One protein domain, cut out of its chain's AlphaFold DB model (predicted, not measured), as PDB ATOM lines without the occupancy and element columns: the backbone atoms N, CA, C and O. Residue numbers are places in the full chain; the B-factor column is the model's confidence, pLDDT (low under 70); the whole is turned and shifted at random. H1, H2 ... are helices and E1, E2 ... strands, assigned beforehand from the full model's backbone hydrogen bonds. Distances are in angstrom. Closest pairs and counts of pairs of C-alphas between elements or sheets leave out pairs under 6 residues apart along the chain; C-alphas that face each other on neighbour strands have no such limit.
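This is residues 5 to 134 of the 399 residues of an uncharacterized protein of Spirochaetae bacterium HGW-Spirochaetae-7 (UniProt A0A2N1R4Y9). A single broad sheet of eight strands, twisted like a propeller blade and curled, makes the body, each strand folding back beside the one before. After the last strand, the short helices H2 and H3 pass over the E5 to E8 half of this sheet, while the small helix H1 lies near the other half and H4, the last named element, is followed by Thr 134, the last printed residue. The printed part has 130 residues with four named helices and eight named strands, in the order H1, E1 to E8, H2, H3, H4. The sheet runs E1 to E8 in chain order, all antiparallel, and the class is mixed, helices and strands. The whole is compact, with a radius of gyration of the C-alphas of 14.7 A and spans of 40 by 36 by 28 A.

H1, residues 5 to 8, begins at C-alpha 5 (37.151, -4.734, -32.857). E1 is residues 13 to 17, and E2, residues 20 to 29, is the longest strand at 28.6 A. E3 is residues 32 to 39, 22.6 A; E4 is 53 to 58; E5 is 64 to 70. E6 is residues 77 to 84, 22.3 A; E7 is 87 to 94, 23.9 A; E8 is 97 to 105, 20.8 A, starting at C-alpha 97 (9.951, -7.013, -8.944). H2 is residues 109 to 112, H3 is 117 to 123, 10.0 A, and H4 is 130 to 133, ending at C-alpha 133 (19.842, -0.991, -0.831).

E1 to E8 form a meander, each strand the antiparallel neighbour of the one before, with E1 and E8 as edge strands. E1 and E2 are a hairpin with N 15 and O 22 at 2.8 A, within hydrogen-bond range. In the hairpin E4 and E5, N 54 and O 68 are within that range at 2.8 A. In the hairpin E7 and E8, N 90 and O 103 are within it at 2.9 A. From edge to edge the strands' lines turn by 111 degrees, and E1 and E8 are apart. H1 only grazes the sheet with residues 7 to 8; its closest C-alphas to E2, Met 8 and Val 26, are 6.9 A apart. H2 is on the sheet at a height over the sheet of 7.8 A and only just over none of the strands, with 2 of its 4 C-alphas falling on E6 and 2 on E7. Its closest C-alphas to E6 are those of Pro 83 and Phe 109, 5.3 A. H3 only grazes the sheet with residues 117 to 123, its closest C-alphas to E8 being Ile 105 and Leu 123 at 6.5 A. H3 and H4 are close but not clearly touching, the C-alphas of Arg 121 and Trp 130 being 7.3 A apart; H4 only grazes the sheet. In H3 every O i to N i+4 pair is within hydrogen-bond range; H1, H2 and H4 are too short for such a pair.

The C-alphas of Ala 9 and Asp 126, the two farthest apart, are 41.0 A apart. The printed part has no cut. The link from E3 to E4, residues 40 to 52, is long. The mean pLDDT of the printed part is 91.5, and no printed residue is under 70.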
ATOM      1  N   GLU A   5      36.043  -3.803 -32.609       80.69
ATOM      2  CA  GLU A   5      37.151  -4.734 -32.857       80.69
ATOM      3  C   GLU A   5      38.203  -4.682 -31.743       80.69
ATOM      4  O   GLU A   5      38.634  -5.717 -31.244       80.69
ATOM      5  N   THR A   6      38.538  -3.477 -31.272       80.44
ATOM      6  CA  THR A   6      39.482  -3.273 -30.167       80.44
ATOM      7  C   THR A   6      38.964  -3.845 -28.850       80.44
ATOM      8  O   THR A   6      39.730  -4.445 -28.102       80.44
ATOM      9  N   VAL A   7      37.673  -3.670 -28.550       80.06
ATOM     10  CA  VAL A   7      37.080  -4.234 -27.328       80.06
ATOM     11  C   VAL A   7      37.015  -5.754 -27.413       80.06
ATOM     12  O   VAL A   7      37.347  -6.425 -26.445       80.06
ATOM     13  N   MET A   8      36.634  -6.298 -28.567       78.25
ATOM     14  CA  MET A   8      36.511  -7.743 -28.768       78.25
ATOM     15  C   MET A   8      37.856  -8.474 -28.755       78.25
ATOM     16  O   MET A   8      37.903  -9.639 -28.378       78.25
ATOM     17  N   ALA A   9      38.944  -7.808 -29.144       79.50
ATOM     18  CA  ALA A   9      40.291  -8.366 -29.074       79.50
ATOM     19  C   ALA A   9      40.921  -8.268 -27.670       79.50
ATOM     20  O   ALA A   9      41.990  -8.836 -27.442       79.50
ATOM     21  N   LYS A  10      40.302  -7.536 -26.729       79.31
ATOM     22  CA  LYS A  10      40.862  -7.338 -25.389       79.31
ATOM     23  C   LYS A  10      40.692  -8.617 -24.563       79.31
ATOM     24  O   LYS A  10      39.576  -9.032 -24.264       79.31
ATOM     25  N   ALA A  11      41.815  -9.218 -24.169       79.44
ATOM     26  CA  ALA A  11      41.829 -10.292 -23.182       79.44
ATOM     27  C   ALA A  11      41.359  -9.777 -21.813       79.44
ATOM     28  O   ALA A  11      41.507  -8.591 -21.507       79.44
ATOM     29  N   SER A  12      40.835 -10.678 -20.979       85.88
ATOM     30  CA  SER A  12      40.517 -10.350 -19.590       85.88
ATOM     31  C   SER A  12      41.739  -9.752 -18.890       85.88
ATOM     32  O   SER A  12      42.850 -10.265 -19.011       85.88
ATOM     33  N   SER A  13      41.525  -8.662 -18.167       90.25
ATOM     34  CA  SER A  13      42.580  -7.877 -17.528       90.25
ATOM     35  C   SER A  13      42.157  -7.461 -16.128       90.25
ATOM     36  O   SER A  13      40.977  -7.192 -15.911       90.25
ATOM     37  N   THR A  14      43.115  -7.337 -15.213       91.00
ATOM     38  CA  THR A  14      42.887  -6.753 -13.888       91.00
ATOM     39  C   THR A  14      43.396  -5.318 -13.883       91.00
ATOM     40  O   THR A  14      44.566  -5.060 -14.159       91.00
ATOM     41  N   GLU A  15      42.514  -4.386 -13.552       90.62
ATOM     42  CA  GLU A  15      42.791  -2.960 -13.411       90.62
ATOM     43  C   GLU A  15      42.722  -2.595 -11.919       90.62
ATOM     44  O   GLU A  15      41.932  -3.171 -11.173       90.62
ATOM     45  N   ARG A  16      43.525  -1.641 -11.438       90.31
ATOM     46  CA  ARG A  16      43.502  -1.215 -10.025       90.31
ATOM     47  C   ARG A  16      43.107   0.252  -9.907       90.31
ATOM     48  O   ARG A  16      43.622   1.095 -10.632       90.31
ATOM     49  N   ASN A  17      42.233   0.559  -8.952       85.88
ATOM     50  CA  ASN A  17      41.884   1.927  -8.574       85.88
ATOM     51  C   ASN A  17      41.875   2.094  -7.042       85.88
ATOM     52  O   ASN A  17      42.304   1.204  -6.307       85.88
ATOM     53  N   ALA A  18      41.389   3.244  -6.562       85.69
ATOM     54  CA  ALA A  18      41.318   3.569  -5.135       85.69
ATOM     55  C   ALA A  18      40.450   2.600  -4.305       85.69
ATOM     56  O   ALA A  18      40.621   2.524  -3.093       85.69
ATOM     57  N   TRP A  19      39.548   1.844  -4.940       82.62
ATOM     58  CA  TRP A  19      38.670   0.863  -4.291       82.62
ATOM     59  C   TRP A  19      39.194  -0.577  -4.375       82.62
ATOM     60  O   TRP A  19      38.533  -1.493  -3.891       82.62
ATOM     61  N   GLY A  20      40.373  -0.788  -4.970       89.31
ATOM     62  CA  GLY A  20      41.019  -2.095  -5.073       89.31
ATOM     63  C   GLY A  20      41.176  -2.596  -6.514       89.31
ATOM     64  O   GLY A  20      41.140  -1.801  -7.458       89.31
ATOM     65  N   PRO A  21      41.441  -3.902  -6.691       92.75
ATOM     66  CA  PRO A  21      41.518  -4.533  -8.001       92.75
ATOM     67  C   PRO A  21      40.129  -4.812  -8.594       92.75
ATOM     68  O   PRO A  21      39.178  -5.137  -7.884       92.75
ATOM     69  N   TRP A  22      40.032  -4.695  -9.913       93.31
ATOM     70  CA  TRP A  22      38.830  -4.885 -10.715       93.31
ATOM     71  C   TRP A  22      39.158  -5.743 -11.927       93.31
ATOM     72  O   TRP A  22      40.075  -5.432 -12.682       93.31
ATOM     73  N   SER A  23      38.373  -6.784 -12.153       93.75
ATOM     74  CA  SER A  23      38.442  -7.571 -13.376       93.75
ATOM     75  C   SER A  23      37.624  -6.895 -14.470       93.75
ATOM     76  O   SER A  23      36.487  -6.476 -14.239       93.75
ATOM     77  N   VAL A  24      38.204  -6.803 -15.662       93.12
ATOM     78  CA  VAL A  24      37.541  -6.372 -16.890       93.12
ATOM     79  C   VAL A  24      37.608  -7.524 -17.878       93.12
ATOM     80  O   VAL A  24      38.698  -7.920 -18.288       93.12
ATOM     81  N   SER A  25      36.455  -8.047 -18.274       91.06
ATOM     82  CA  SER A  25      36.343  -9.137 -19.242       91.06
ATOM     83  C   SER A  25      35.274  -8.844 -20.289       91.06
ATOM     84  O   SER A  25      34.447  -7.939 -20.135       91.06
ATOM     85  N   VAL A  26      35.325  -9.588 -21.392       90.31
ATOM     86  CA  VAL A  26      34.354  -9.484 -22.481       90.31
ATOM     87  C   VAL A  26      33.735 -10.851 -22.725       90.31
ATOM     88  O   VAL A  26      34.454 -11.831 -22.900       90.31
ATOM     89  N   ASP A  27      32.408 -10.900 -22.755       87.50
ATOM     90  CA  ASP A  27      31.635 -12.098 -23.087       87.50
ATOM     91  C   ASP A  27      30.732 -11.842 -24.305       87.50
ATOM     92  O   ASP A  27      30.351 -10.700 -24.582       87.50
ATOM     93  N   ARG A  28      30.381 -12.887 -25.060       84.38
ATOM     94  CA  ARG A  28      29.555 -12.791 -26.272       84.38
ATOM     95  C   ARG A  28      28.348 -13.706 -26.166       84.38
ATOM     96  O   ARG A  28      28.474 -14.913 -26.010       84.38
ATOM     97  N   SER A  29      27.160 -13.138 -26.349       80.62
ATOM     98  CA  SER A  29      25.916 -13.902 -26.294       80.62
ATOM     99  C   SER A  29      24.788 -13.195 -27.051       80.62
ATOM    100  O   SER A  29      24.639 -11.973 -26.984       80.62
ATOM    101  N   LYS A  30      23.975 -13.975 -27.780       76.12
ATOM    102  CA  LYS A  30      22.711 -13.549 -28.421       76.12
ATOM    103  C   LYS A  30      22.806 -12.232 -29.227       76.12
ATOM    104  O   LYS A  30      22.017 -11.313 -29.021       76.12
ATOM    105  N   GLY A  31      23.786 -12.119 -30.133       81.44
ATOM    106  CA  GLY A  31      23.955 -10.937 -31.004       81.44
ATOM    107  C   GLY A  31      24.401  -9.663 -30.272       81.44
ATOM    108  O   GLY A  31      24.247  -8.551 -30.777       81.44
ATOM    109  N   SER A  32      24.918  -9.804 -29.053       87.62
ATOM    110  CA  SER A  32      25.521  -8.736 -28.259       87.62
ATOM    111  C   SER A  32      26.864  -9.200 -27.700       87.62
ATOM    112  O   SER A  32      27.115 -10.401 -27.560       87.62
ATOM    113  N   PHE A  33      27.710  -8.240 -27.346       89.75
ATOM    114  CA  PHE A  33      28.849  -8.486 -26.472       89.75
ATOM    115  C   PHE A  33      28.716  -7.652 -25.196       89.75
ATOM    116  O   PHE A  33      28.097  -6.581 -25.185       89.75
ATOM    117  N   TYR A  34      29.266  -8.184 -24.116       90.94
ATOM    118  CA  TYR A  34      29.113  -7.690 -22.760       90.94
ATOM    119  C   TYR A  34      30.490  -7.359 -22.220       90.94
ATOM    120  O   TYR A  34      31.367  -8.213 -22.217       90.94
ATOM    121  N   ILE A  35      30.675  -6.125 -21.770       92.31
ATOM    122  CA  ILE A  35      31.859  -5.733 -21.011       92.31
ATOM    123  C   ILE A  35      31.491  -5.891 -19.542       92.31
ATOM    124  O   ILE A  35      30.590  -5.201 -19.062       92.31
ATOM    125  N   ILE A  36      32.157  -6.808 -18.855       92.81
ATOM    126  CA  ILE A  36      31.932  -7.096 -17.442       92.81
ATOM    127  C   ILE A  36      33.059  -6.436 -16.660       92.81
ATOM    128  O   ILE A  36      34.232  -6.670 -16.936       92.81
ATOM    129  N   ILE A  37      32.689  -5.594 -15.703       93.62
ATOM    130  CA  ILE A  37      33.602  -4.901 -14.800       93.62
ATOM    131  C   ILE A  37      33.186  -5.302 -13.390       93.62
ATOM    132  O   ILE A  37      32.125  -4.888 -12.929       93.62
ATOM    133  N   ALA A  38      33.983  -6.128 -12.720       93.50
ATOM    134  CA  ALA A  38      33.639  -6.681 -11.412       93.50
ATOM    135  C   ALA A  38      34.774  -6.446 -10.406       93.50
ATOM    136  O   ALA A  38      35.938  -6.656 -10.759       93.50
ATOM    137  N   PRO A  39      34.475  -6.027  -9.164       92.12
ATOM    138  CA  PRO A  39      35.497  -5.899  -8.138       92.12
ATOM    139  C   PRO A  39      36.044  -7.284  -7.780       92.12
ATOM    140  O   PRO A  39      35.299  -8.261  -7.670       92.12
ATOM    141  N   GLU A  40      37.355  -7.374  -7.578       89.31
ATOM    142  CA  GLU A  40      37.976  -8.607  -7.108       89.31
ATOM    143  C   GLU A  40      37.809  -8.753  -5.589       89.31
ATOM    144  O   GLU A  40      38.092  -7.844  -4.805       89.31
ATOM    145  N   ARG A  41      37.359  -9.932  -5.159       83.06
ATOM    146  CA  ARG A  41      37.183 -10.334  -3.762       83.06
ATOM    147  C   ARG A  41      37.854 -11.687  -3.557       83.06
ATOM    148  O   ARG A  41      37.530 -12.649  -4.250       83.06
ATOM    149  N   ASN A  42      38.794 -11.768  -2.614       79.81
ATOM    150  CA  ASN A  42      39.512 -13.005  -2.270       79.81
ATOM    151  C   ASN A  42      40.114 -13.732  -3.494       79.81
ATOM    152  O   ASN A  42      40.005 -14.951  -3.624       79.81
ATOM    153  N   GLY A  43      40.703 -12.974  -4.429       77.38
ATOM    154  CA  GLY A  43      41.325 -13.511  -5.648       77.38
ATOM    155  C   GLY A  43      40.343 -14.008  -6.718       77.38
ATOM    156  O   GLY A  43      40.767 -14.626  -7.692       77.38
ATOM    157  N   LYS A  44      39.038 -13.762  -6.556       83.00
ATOM    158  CA  LYS A  44      37.991 -14.058  -7.543       83.00
ATOM    159  C   LYS A  44      37.300 -12.769  -7.976       83.00
ATOM    160  O   LYS A  44      37.259 -11.809  -7.217       83.00
ATOM    161  N   ALA A  45      36.699 -12.770  -9.162       82.25
ATOM    162  CA  ALA A  45      35.860 -11.677  -9.657       82.25
ATOM    163  C   ALA A  45      34.421 -12.181  -9.869       82.25
ATOM    164  O   ALA A  45      34.048 -12.533 -10.992       82.25
ATOM    165  N   PRO A  46      33.610 -12.304  -8.800       85.00
ATOM    166  CA  PRO A  46      32.237 -12.759  -8.939       85.00
ATOM    167  C   PRO A  46      31.429 -11.699  -9.687       85.00
ATOM    168  O   PRO A  46      31.393 -10.535  -9.288       85.00
ATOM    169  N   ILE A  47      30.741 -12.109 -10.754       85.44
ATOM    170  CA  ILE A  47      29.933 -11.198 -11.578       85.44
ATOM    171  C   ILE A  47      28.863 -10.502 -10.722       85.44
ATOM    172  O   ILE A  47      28.656  -9.300 -10.854       85.44
ATOM    173  N   TYR A  48      28.243 -11.233  -9.794       87.12
ATOM    174  CA  TYR A  48      27.159 -10.759  -8.926       87.12
ATOM    175  C   TYR A  48      27.669 -10.144  -7.620       87.12
ATOM    176  O   TYR A  48      27.184 -10.465  -6.540       87.12
ATOM    177  N   THR A  49      28.683  -9.290  -7.711       88.56
ATOM    178  CA  THR A  49      29.191  -8.527  -6.563       88.56
ATOM    179  C   THR A  49      28.608  -7.121  -6.584       88.56
ATOM    180  O   THR A  49      28.433  -6.540  -7.657       88.56
ATOM    181  N   GLN A  50      28.339  -6.543  -5.411       90.06
ATOM    182  CA  GLN A  50      27.917  -5.149  -5.314       90.06
ATOM    183  C   GLN A  50      28.892  -4.230  -6.061       90.06
ATOM    184  O   GLN A  50      30.108  -4.288  -5.857       90.06
ATOM    185  N   GLY A  51      28.345  -3.367  -6.914       90.38
ATOM    186  CA  GLY A  51      29.126  -2.433  -7.718       90.38
ATOM    187  C   GLY A  51      29.706  -3.028  -8.999       90.38
ATOM    188  O   GLY A  51      30.369  -2.292  -9.721       90.38
ATOM    189  N   SER A  52      29.450  -4.300  -9.325       92.88
ATOM    190  CA  SER A  52      29.745  -4.849 -10.651       92.88
ATOM    191  C   SER A  52      28.897  -4.171 -11.732       92.88
ATOM    192  O   SER A  52      27.692  -3.973 -11.553       92.88
ATOM    193  N   TRP A  53      29.512  -3.880 -12.879       94.38
ATOM    194  CA  TRP A  53      28.863  -3.346 -14.076       94.38
ATOM    195  C   TRP A  53      28.905  -4.362 -15.213       94.38
ATOM    196  O   TRP A  53      29.941  -4.960 -15.494       94.38
ATOM    197  N   ILE A  54      27.793  -4.499 -15.927       93.25
ATOM    198  CA  ILE A  54      27.714  -5.241 -17.184       93.25
ATOM    199  C   ILE A  54      27.200  -4.291 -18.258       93.25
ATOM    200  O   ILE A  54      26.038  -3.886 -18.232       93.25
ATOM    201  N   ILE A  55      28.050  -3.942 -19.219       93.94
ATOM    202  CA  ILE A  55      27.710  -3.038 -20.318       93.94
ATOM    203  C   ILE A  55      27.426  -3.864 -21.566       93.94
ATOM    204  O   ILE A  55      28.317  -4.510 -22.113       93.94
ATOM    205  N   LYS A  56      26.185  -3.810 -22.045       92.12
ATOM    206  CA  LYS A  56      25.723  -4.499 -23.250       92.12
ATOM    207  C   LYS A  56      25.880  -3.599 -24.471       92.12
ATOM    208  O   LYS A  56      25.324  -2.495 -24.522       92.12
ATOM    209  N   ARG A  57      26.583  -4.101 -25.486       92.25
ATOM    210  CA  ARG A  57      26.754  -3.450 -26.790       92.25
ATOM    211  C   ARG A  57      26.271  -4.363 -27.913       92.25
ATOM    212  O   ARG A  57      26.319  -5.587 -27.798       92.25
ATOM    213  N   SER A  58      25.787  -3.762 -28.994       90.62
ATOM    214  CA  SER A  58      25.414  -4.508 -30.195       90.62
ATOM    215  C   SER A  58      26.647  -5.152 -30.816       90.62
ATOM    216  O   SER A  58      27.659  -4.487 -31.029       90.62
ATOM    217  N   ASP A  59      26.538  -6.430 -31.164       88.12
ATOM    218  CA  ASP A  59      27.572  -7.123 -31.929       88.12
ATOM    219  C   ASP A  59      27.526  -6.769 -33.427       88.12
ATOM    220  O   ASP A  59      28.378  -7.205 -34.186       88.12
ATOM    221  N   THR A  60      26.562  -5.965 -33.883       87.94
ATOM    222  CA  THR A  60      26.487  -5.526 -35.284       87.94
ATOM    223  C   THR A  60      27.304  -4.255 -35.500       87.94
ATOM    224  O   THR A  60      28.227  -4.238 -36.310       87.94
ATOM    225  N   ASP A  61      26.993  -3.198 -34.747       89.19
ATOM    226  CA  ASP A  61      27.533  -1.844 -34.948       89.19
ATOM    227  C   ASP A  61      28.333  -1.319 -33.741       89.19
ATOM    228  O   ASP A  61      28.889  -0.223 -33.777       89.19
ATOM    229  N   GLY A  62      28.407  -2.083 -32.645       89.06
ATOM    230  CA  GLY A  62      29.062  -1.652 -31.410       89.06
ATOM    231  C   GLY A  62      28.291  -0.589 -30.619       89.06
ATOM    232  O   GLY A  62      28.826  -0.081 -29.632       89.06
ATOM    233  N   SER A  63      27.062  -0.235 -30.995       91.69
ATOM    234  CA  SER A  63      26.233   0.733 -30.263       91.69
ATOM    235  C   SER A  63      25.958   0.281 -28.827       91.69
ATOM    236  O   SER A  63      25.802  -0.912 -28.545       91.69
ATOM    237  N   PHE A  64      25.879   1.239 -27.903       92.81
ATOM    238  CA  PHE A  64      25.449   0.975 -26.533       92.81
ATOM    239  C   PHE A  64      23.968   0.625 -26.487       92.81
ATOM    240  O   PHE A  64      23.139   1.308 -27.083       92.81
ATOM    241  N   ARG A  65      23.636  -0.437 -25.752       91.94
ATOM    242  CA  ARG A  65      22.248  -0.871 -25.571       91.94
ATOM    243  C   ARG A  65      21.784  -0.689 -24.138       91.94
ATOM    244  O   ARG A  65      20.664  -0.246 -23.924       91.94
ATOM    245  N   GLN A  66      22.631  -1.033 -23.173       92.94
ATOM    246  CA  GLN A  66      22.267  -1.033 -21.759       92.94
ATOM    247  C   GLN A  66      23.520  -1.137 -20.884       92.94
ATOM    248  O   GLN A  66      24.536  -1.678 -21.316       92.94
ATOM    249  N   ALA A  67      23.424  -0.700 -19.635       94.19
ATOM    250  CA  ALA A  67      24.300  -1.104 -18.548       94.19
ATOM    251  C   ALA A  67      23.465  -1.669 -17.396       94.19
ATOM    252  O   ALA A  67      22.368  -1.189 -17.110       94.19
ATOM    253  N   LYS A  68      23.973  -2.710 -16.748       93.38
ATOM    254  CA  LYS A  68      23.427  -3.261 -15.511       93.38
ATOM    255  C   LYS A  68      24.433  -3.023 -14.397       93.38
ATOM    256  O   LYS A  68      25.610  -3.300 -14.602       93.38
ATOM    257  N   VAL A  69      23.970  -2.531 -13.255       94.62
ATOM    258  CA  VAL A  69      24.788  -2.317 -12.057       94.62
ATOM    259  C   VAL A  69      24.183  -3.118 -10.917       94.62
ATOM    260  O   VAL A  69      23.013  -2.918 -10.597       94.62
ATOM    261  N   PHE A  70      24.947  -4.027 -10.316       93.38
ATOM    262  CA  PHE A  70      24.471  -4.805  -9.168       93.38
ATOM    263  C   PHE A  70      24.475  -3.942  -7.908       93.38
ATOM    264  O   PHE A  70      25.504  -3.376  -7.529       93.38
ATOM    265  N   LEU A  71      23.305  -3.822  -7.277       93.88
ATOM    266  CA  LEU A  71      23.091  -2.926  -6.134       93.88
ATOM    267  C   LEU A  71      23.516  -3.571  -4.812       93.88
ATOM    268  O   LEU A  71      23.891  -2.868  -3.872       93.88
ATOM    269  N   ARG A  72      23.524  -4.907  -4.770       91.25
ATOM    270  CA  ARG A  72      24.062  -5.751  -3.697       91.25
ATOM    271  C   ARG A  72      24.852  -6.905  -4.308       91.25
ATOM    272  O   ARG A  72      24.808  -7.118  -5.519       91.25
ATOM    273  N   SER A  73      25.557  -7.662  -3.471       88.88
ATOM    274  CA  SER A  73      26.243  -8.896  -3.875       88.88
ATOM    275  C   SER A  73      25.253 -10.057  -4.053       88.88
ATOM    276  O   SER A  73      25.395 -11.106  -3.433       88.88
ATOM    277  N   ASP A  74      24.213  -9.834  -4.861       88.00
ATOM    278  CA  ASP A  74      23.155 -10.792  -5.174       88.00
ATOM    279  C   ASP A  74      22.638 -10.549  -6.610       88.00
ATOM    280  O   ASP A  74      22.369  -9.396  -6.980       88.00
ATOM    281  N   PRO A  75      22.469 -11.599  -7.439       87.88
ATOM    282  CA  PRO A  75      22.017 -11.462  -8.826       87.88
ATOM    283  C   PRO A  75      20.602 -10.876  -8.982       87.88
ATOM    284  O   PRO A  75      20.251 -10.393 -10.061       87.88
ATOM    285  N   GLY A  76      19.783 -10.932  -7.936       90.38
ATOM    286  CA  GLY A  76      18.405 -10.470  -7.907       90.38
ATOM    287  C   GLY A  76      18.246  -8.959  -7.770       90.38
ATOM    288  O   GLY A  76      17.143  -8.474  -8.005       90.38
ATOM    289  N   THR A  77      19.297  -8.202  -7.430       92.81
ATOM    290  CA  THR A  77      19.196  -6.745  -7.210       92.81
ATOM    291  C   THR A  77      20.078  -5.957  -8.173       92.81
ATOM    292  O   THR A  77      21.309  -6.032  -8.139       92.81
ATOM    293  N   PHE A  78      19.463  -5.177  -9.060       93.94
ATOM    294  CA  PHE A  78      20.218  -4.396 -10.034       93.94
ATOM    295  C   PHE A  78      19.500  -3.125 -10.488       93.94
ATOM    296  O   PHE A  78      18.277  -3.074 -10.614       93.94
ATOM    297  N   ALA A  79      20.305  -2.123 -10.829       95.38
ATOM    298  CA  ALA A  79      19.904  -1.004 -11.660       95.38
ATOM    299  C   ALA A  79      20.142  -1.346 -13.131       95.38
ATOM    300  O   ALA A  79      21.178  -1.905 -13.504       95.38
ATOM    301  N   ARG A  80      19.194  -0.984 -13.987       94.31
ATOM    302  CA  ARG A  80      19.269  -1.149 -15.433       94.31
ATOM    303  C   ARG A  80      19.191   0.210 -16.094       94.31
ATOM    304  O   ARG A  80      18.140   0.827 -16.080       94.31
ATOM    305  N   ILE A  81      20.282   0.639 -16.709       95.81
ATOM    306  CA  ILE A  81      20.410   1.957 -17.327       95.81
ATOM    307  C   ILE A  81      20.475   1.787 -18.841       95.81
ATOM    308  O   ILE A  81      21.176   0.900 -19.329       95.81
ATOM    309  N   TYR A  82      19.774   2.621 -19.599       95.38
ATOM    310  CA  TYR A  82      19.765   2.534 -21.059       95.38
ATOM    311  C   TYR A  82      19.595   3.906 -21.734       95.38
ATOM    312  O   TYR A  82      19.045   4.830 -21.124       95.38
ATOM    313  N   PRO A  83      20.079   4.064 -22.985       96.25
ATOM    314  CA  PRO A  83      19.925   5.307 -23.739       96.25
ATOM    315  C   PRO A  83      18.456   5.664 -23.995       96.25
ATOM    316  O   PRO A  83      17.645   4.796 -24.317       96.25
ATOM    317  N   ALA A  84      18.133   6.955 -23.925       95.81
ATOM    318  CA  ALA A  84      16.818   7.508 -24.239       95.81
ATOM    319  C   ALA A  84      16.966   8.876 -24.932       95.81
ATOM    320  O   ALA A  84      16.788   9.935 -24.324       95.81
ATOM    321  N   GLY A  85      17.328   8.857 -26.219       93.44
ATOM    322  CA  GLY A  85      17.623  10.071 -26.987       93.44
ATOM    323  C   GLY A  85      18.892  10.761 -26.479       93.44
ATOM    324  O   GLY A  85      19.939  10.131 -26.378       93.44
ATOM    325  N   SER A  86      18.797  12.048 -26.138       95.25
ATOM    326  CA  SER A  86      19.897  12.826 -25.536       95.25
ATOM    327  C   SER A  86      20.070  12.598 -24.027       95.25
ATOM    328  O   SER A  86      20.958  13.183 -23.413       95.25
ATOM    329  N   ARG A  87      19.215  11.768 -23.422       96.94
ATOM    330  CA  ARG A  87      19.202  11.436 -21.994       96.94
ATOM    331  C   ARG A  87      19.322   9.925 -21.802       96.94
ATOM    332  O   ARG A  87      19.510   9.173 -22.762       96.94
ATOM    333  N   SER A  88      19.173   9.482 -20.562       97.94
ATOM    334  CA  SER A  88      19.119   8.065 -20.215       97.94
ATOM    335  C   SER A  88      17.935   7.770 -19.309       97.94
ATOM    336  O   SER A  88      17.331   8.681 -18.738       97.94
ATOM    337  N   ARG A  89      17.596   6.490 -19.187       97.75
ATOM    338  CA  ARG A  89      16.592   5.990 -18.245       97.75
ATOM    339  C   ARG A  89      17.191   4.917 -17.355       97.75
ATOM    340  O   ARG A  89      18.145   4.255 -17.767       97.75
ATOM    341  N   ILE A  90      16.628   4.764 -16.165       97.31
ATOM    342  CA  ILE A  90      16.983   3.726 -15.202       97.31
ATOM    343  C   ILE A  90      15.734   2.990 -14.708       97.31
ATOM    344  O   ILE A  90      14.734   3.613 -14.356       97.31
ATOM    345  N   ASP A  91      15.827   1.664 -14.667       96.00
ATOM    346  CA  ASP A  91      14.917   0.799 -13.921       96.00
ATOM    347  C   ASP A  91      15.648   0.228 -12.702       96.00
ATOM    348  O   ASP A  91      16.838  -0.092 -12.782       96.00
ATOM    349  N   ILE A  92      14.929   0.034 -11.604       96.50
ATOM    350  CA  ILE A  92      15.423  -0.612 -10.387       96.50
ATOM    351  C   ILE A  92      14.644  -1.898 -10.173       96.50
ATOM    352  O   ILE A  92      13.413  -1.890 -10.113       96.50
ATOM    353  N   VAL A  93      15.372  -3.004 -10.057       94.38
ATOM    354  CA  VAL A  93      14.796  -4.339  -9.915       94.38
ATOM    355  C   VAL A  93      15.351  -5.008  -8.667       94.38
ATOM    356  O   VAL A  93      16.565  -5.008  -8.452       94.38
ATOM    357  N   ALA A  94      14.464  -5.621  -7.886       94.56
ATOM    358  CA  ALA A  94      14.808  -6.473  -6.754       94.56
ATOM    359  C   ALA A  94      13.995  -7.772  -6.815       94.56
ATOM    360  O   ALA A  94      12.769  -7.749  -6.870       94.56
ATOM    361  N   TYR A  95      14.685  -8.914  -6.847       92.94
ATOM    362  CA  TYR A  95      14.121 -10.269  -6.872       92.94
ATOM    363  C   TYR A  95      12.977 -10.452  -7.881       92.94
ATOM    364  O   TYR A  95      11.966 -11.089  -7.604       92.94
ATOM    365  N   GLY A  96      13.154  -9.871  -9.069       91.31
ATOM    366  CA  GLY A  96      12.192  -9.920 -10.167       91.31
ATOM    367  C   GLY A  96      11.157  -8.794 -10.158       91.31
ATOM    368  O   GLY A  96      10.679  -8.459 -11.236       91.31
ATOM    369  N   GLY A  97      10.845  -8.174  -9.017       93.81
ATOM    370  CA  GLY A  97       9.951  -7.013  -8.944       93.81
ATOM    371  C   GLY A  97      10.623  -5.744  -9.475       93.81
ATOM    372  O   GLY A  97      11.766  -5.449  -9.122       93.81
ATOM    373  N   VAL A  98       9.934  -4.998 -10.342       95.00
ATOM    374  CA  VAL A  98      10.415  -3.719 -10.893       95.00
ATOM    375  C   VAL A  98       9.910  -2.581 -10.006       95.00
ATOM    376  O   VAL A  98       8.784  -2.120 -10.170       95.00
ATOM    377  N   LEU A  99      10.745  -2.148  -9.062       96.00
ATOM    378  CA  LEU A  99      10.396  -1.144  -8.049       96.00
ATOM    379  C   LEU A  99      10.267   0.259  -8.649       96.00
ATOM    380  O   LEU A  99       9.359   1.011  -8.318       96.00
ATOM    381  N   TYR A 100      11.167   0.586  -9.574       97.06
ATOM    382  CA  TYR A 100      11.163   1.849 -10.303       97.06
ATOM    383  C   TYR A 100      11.390   1.564 -11.775       97.06
ATOM    384  O   TYR A 100      12.231   0.732 -12.126       97.06
ATOM    385  N   ARG A 101      10.648   2.246 -12.644       95.19
ATOM    386  CA  ARG A 101      10.707   2.021 -14.086       95.19
ATOM    387  C   ARG A 101      10.807   3.342 -14.828       95.19
ATOM    388  O   ARG A 101      10.061   4.273 -14.551       95.19
ATOM    389  N   GLU A 102      11.688   3.373 -15.816       95.31
ATOM    390  CA  GLU A 102      11.875   4.463 -16.765       95.31
ATOM    391  C   GLU A 102      12.185   5.821 -16.120       95.31
ATOM    392  O   GLU A 102      11.903   6.864 -16.718       95.31
ATOM    393  N   VAL A 103      12.796   5.824 -14.930       98.12
ATOM    394  CA  VAL A 103      13.180   7.060 -14.240       98.12
ATOM    395  C   VAL A 103      14.198   7.793 -15.106       98.12
ATOM    396  O   VAL A 103      15.185   7.213 -15.564       98.12
ATOM    397  N   ALA A 104      13.933   9.062 -15.400       97.88
ATOM    398  CA  ALA A 104      14.770   9.841 -16.297       97.88
ATOM    399  C   ALA A 104      16.058  10.279 -15.593       97.88
ATOM    400  O   ALA A 104      16.016  10.837 -14.505       97.88
ATOM    401  N   ILE A 105      17.196  10.107 -16.264       98.00
ATOM    402  CA  ILE A 105      18.476  10.668 -15.834       98.00
ATOM    403  C   ILE A 105      18.866  11.760 -16.837       98.00
ATOM    404  O   ILE A 105      18.965  11.471 -18.037       98.00
ATOM    405  N   PRO A 106      19.108  13.010 -16.399       96.62
ATOM    406  CA  PRO A 106      19.316  14.152 -17.288       96.62
ATOM    407  C   PRO A 106      20.724  14.200 -17.907       96.62
ATOM    408  O   PRO A 106      21.245  15.284 -18.141       96.62
ATOM    409  N   LEU A 107      21.335  13.045 -18.184       97.31
ATOM    410  CA  LEU A 107      22.658  12.923 -18.797       97.31
ATOM    411  C   LEU A 107      22.641  11.923 -19.971       97.31
ATOM    412  O   LEU A 107      21.937  10.901 -19.905       97.31
ATOM    413  N   PRO A 108      23.433  12.167 -21.031       97.19
ATOM    414  CA  PRO A 108      23.668  11.189 -22.086       97.19
ATOM    415  C   PRO A 108      24.268   9.890 -21.535       97.19
ATOM    416  O   PRO A 108      25.081   9.899 -20.610       97.19
ATOM    417  N   PHE A 109      23.918   8.757 -22.144       96.75
ATOM    418  CA  PHE A 109      24.324   7.437 -21.645       96.75
ATOM    419  C   PHE A 109      25.848   7.268 -21.553       96.75
ATOM    420  O   PHE A 109      26.365   6.734 -20.577       96.75
ATOM    421  N   GLU A 110      26.590   7.773 -22.537       94.31
ATOM    422  CA  GLU A 110      28.054   7.683 -22.560       94.31
ATOM    423  C   GLU A 110      28.735   8.496 -21.455       94.31
ATOM    424  O   GLU A 110      29.823   8.125 -21.009       94.31
ATOM    425  N   GLU A 111      28.111   9.596 -21.029       95.62
ATOM    426  CA  GLU A 111      28.565  10.403 -19.898       95.62
ATOM    427  C   GLU A 111      28.285   9.674 -18.579       95.62
ATOM    428  O   GLU A 111      29.157   9.603 -17.710       95.62
ATOM    429  N   LEU A 112      27.115   9.036 -18.457       95.00
ATOM    430  CA  LEU A 112      26.770   8.231 -17.283       95.00
ATOM    431  C   LEU A 112      27.706   7.045 -17.081       95.00
ATOM    432  O   LEU A 112      28.110   6.790 -15.952       95.00
ATOM    433  N   LEU A 113      28.115   6.364 -18.157       94.44
ATOM    434  CA  LEU A 113      29.083   5.262 -18.078       94.44
ATOM    435  C   LEU A 113      30.461   5.686 -17.538       94.44
ATOM    436  O   LEU A 113      31.261   4.829 -17.175       94.44
ATOM    437  N   ARG A 114      30.761   6.990 -17.524       92.19
ATOM    438  CA  ARG A 114      32.007   7.560 -16.982       92.19
ATOM    439  C   ARG A 114      31.787   8.291 -15.659       92.19
ATOM    440  O   ARG A 114      32.749   8.763 -15.060       92.19
ATOM    441  N   SER A 115      30.538   8.405 -15.224       93.25
ATOM    442  CA  SER A 115      30.170   9.061 -13.980       93.25
ATOM    443  C   SER A 115      30.253   8.068 -12.820       93.25
ATOM    444  O   SER A 115      29.923   6.892 -12.993       93.25
ATOM    445  N   PRO A 116      30.650   8.506 -11.613       92.00
ATOM    446  CA  PRO A 116      30.549   7.652 -10.439       92.00
ATOM    447  C   PRO A 116      29.079   7.321 -10.158       92.00
ATOM    448  O   PRO A 116      28.192   8.156 -10.354       92.00
ATOM    449  N   PHE A 117      28.809   6.125  -9.633       93.19
ATOM    450  CA  PHE A 117      27.436   5.706  -9.323       93.19
ATOM    451  C   PHE A 117      26.746   6.631  -8.301       93.19
ATOM    452  O   PHE A 117      25.536   6.821  -8.360       93.19
ATOM    453  N   SER A 118      27.506   7.294  -7.423       94.69
ATOM    454  CA  SER A 118      26.982   8.324  -6.511       94.69
ATOM    455  C   SER A 118      26.330   9.503  -7.237       94.69
ATOM    456  O   SER A 118      25.339  10.038  -6.751       94.69
ATOM    457  N   ARG A 119      26.824   9.882  -8.425       96.50
ATOM    458  CA  ARG A 119      26.199  10.923  -9.252       96.50
ATOM    459  C   ARG A 119      24.867  10.451  -9.827       96.50
ATOM    460  O   ARG A 119      23.938  11.242  -9.900       96.50
ATOM    461  N   ILE A 120      24.772   9.175 -10.209       96.69
ATOM    462  CA  ILE A 120      23.517   8.570 -10.674       96.69
ATOM    463  C   ILE A 120      22.491   8.608  -9.545       96.69
ATOM    464  O   ILE A 120      21.399   9.116  -9.765       96.69
ATOM    465  N   ARG A 121      22.878   8.169  -8.338       96.88
ATOM    466  CA  ARG A 121      22.015   8.230  -7.150       96.88
ATOM    467  C   ARG A 121      21.515   9.646  -6.886       96.88
ATOM    468  O   ARG A 121      20.315   9.847  -6.817       96.88
ATOM    469  N   GLN A 122      22.426  10.621  -6.840       97.69
ATOM    470  CA  GLN A 122      22.092  12.030  -6.611       97.69
ATOM    471  C   GLN A 122      21.092  12.588  -7.636       97.69
ATOM    472  O   GLN A 122      20.260  13.418  -7.293       97.69
ATOM    473  N   LEU A 123      21.196  12.178  -8.903       98.06
ATOM    474  CA  LEU A 123      20.326  12.663  -9.978       98.06
ATOM    475  C   LEU A 123      18.929  12.034  -9.980       98.06
ATOM    476  O   LEU A 123      18.096  12.486 -10.760       98.06
ATOM    477  N   THR A 124      18.695  10.993  -9.182       98.06
ATOM    478  CA  THR A 124      17.413  10.280  -9.118       98.06
ATOM    479  C   THR A 124      16.892  10.109  -7.692       98.06
ATOM    480  O   THR A 124      15.996   9.297  -7.476       98.06
ATOM    481  N   ASP A 125      17.495  10.784  -6.715       97.19
ATOM    482  CA  ASP A 125      17.207  10.638  -5.278       97.19
ATOM    483  C   ASP A 125      15.807  11.150  -4.904       97.19
ATOM    484  O   ASP A 125      15.207  10.731  -3.925       97.19
ATOM    485  N   ASP A 126      15.254  12.031  -5.737       97.06
ATOM    486  CA  ASP A 126      13.898  12.560  -5.638       97.06
ATOM    487  C   ASP A 126      12.813  11.554  -6.056       97.06
ATOM    488  O   ASP A 126      11.637  11.751  -5.749       97.06
ATOM    489  N   VAL A 127      13.189  10.484  -6.764       97.81
ATOM    490  CA  VAL A 127      12.256   9.473  -7.282       97.81
ATOM    491  C   VAL A 127      12.548   8.083  -6.728       97.81
ATOM    492  O   VAL A 127      11.615   7.339  -6.438       97.81
ATOM    493  N   ILE A 128      13.822   7.704  -6.611       98.00
ATOM    494  CA  ILE A 128      14.255   6.359  -6.229       98.00
ATOM    495  C   ILE A 128      14.643   6.349  -4.753       98.00
ATOM    496  O   ILE A 128      15.596   7.011  -4.357       98.00
ATOM    497  N   ASP A 129      13.959   5.511  -3.977       96.56
ATOM    498  CA  ASP A 129      14.311   5.187  -2.595       96.56
ATOM    499  C   ASP A 129      15.578   4.316  -2.578       96.56
ATOM    500  O   ASP A 129      15.537   3.090  -2.741       96.56
ATOM    501  N   TRP A 130      16.738   4.966  -2.473       96.19
ATOM    502  CA  TRP A 130      18.031   4.282  -2.450       96.19
ATOM    503  C   TRP A 130      18.331   3.595  -1.116       96.19
ATOM    504  O   TRP A 130      19.204   2.719  -1.091       96.19
ATOM    505  N   ASP A 131      17.613   3.942  -0.048       93.81
ATOM    506  CA  ASP A 131      17.819   3.375   1.286       93.81
ATOM    507  C   ASP A 131      17.429   1.890   1.330       93.81
ATOM    508  O   ASP A 131      18.026   1.111   2.076       93.81
ATOM    509  N   LEU A 132      16.558   1.450   0.408       94.75
ATOM    510  CA  LEU A 132      16.244   0.035   0.162       94.75
ATOM    511  C   LEU A 132      17.484  -0.850  -0.070       94.75
ATOM    512  O   LEU A 132      17.425  -2.066   0.113       94.75
ATOM    513  N   PHE A 133      18.608  -0.267  -0.501       93.81
ATOM    514  CA  PHE A 133      19.842  -0.991  -0.831       93.81
ATOM    515  C   PHE A 133      20.983  -0.744   0.165       93.81
ATOM    516  O   PHE A 133      22.107  -1.210  -0.060       93.81
ATOM    517  N   THR A 134      20.710  -0.054   1.272       91.50
ATOM    518  CA  THR A 134      21.661   0.192   2.366       91.50
ATOM    519  C   THR A 134      21.093  -0.241   3.725       91.50
ATOM    520  O   THR A 134      21.036   0.576   4.641       91.50
TER     521      THR A 134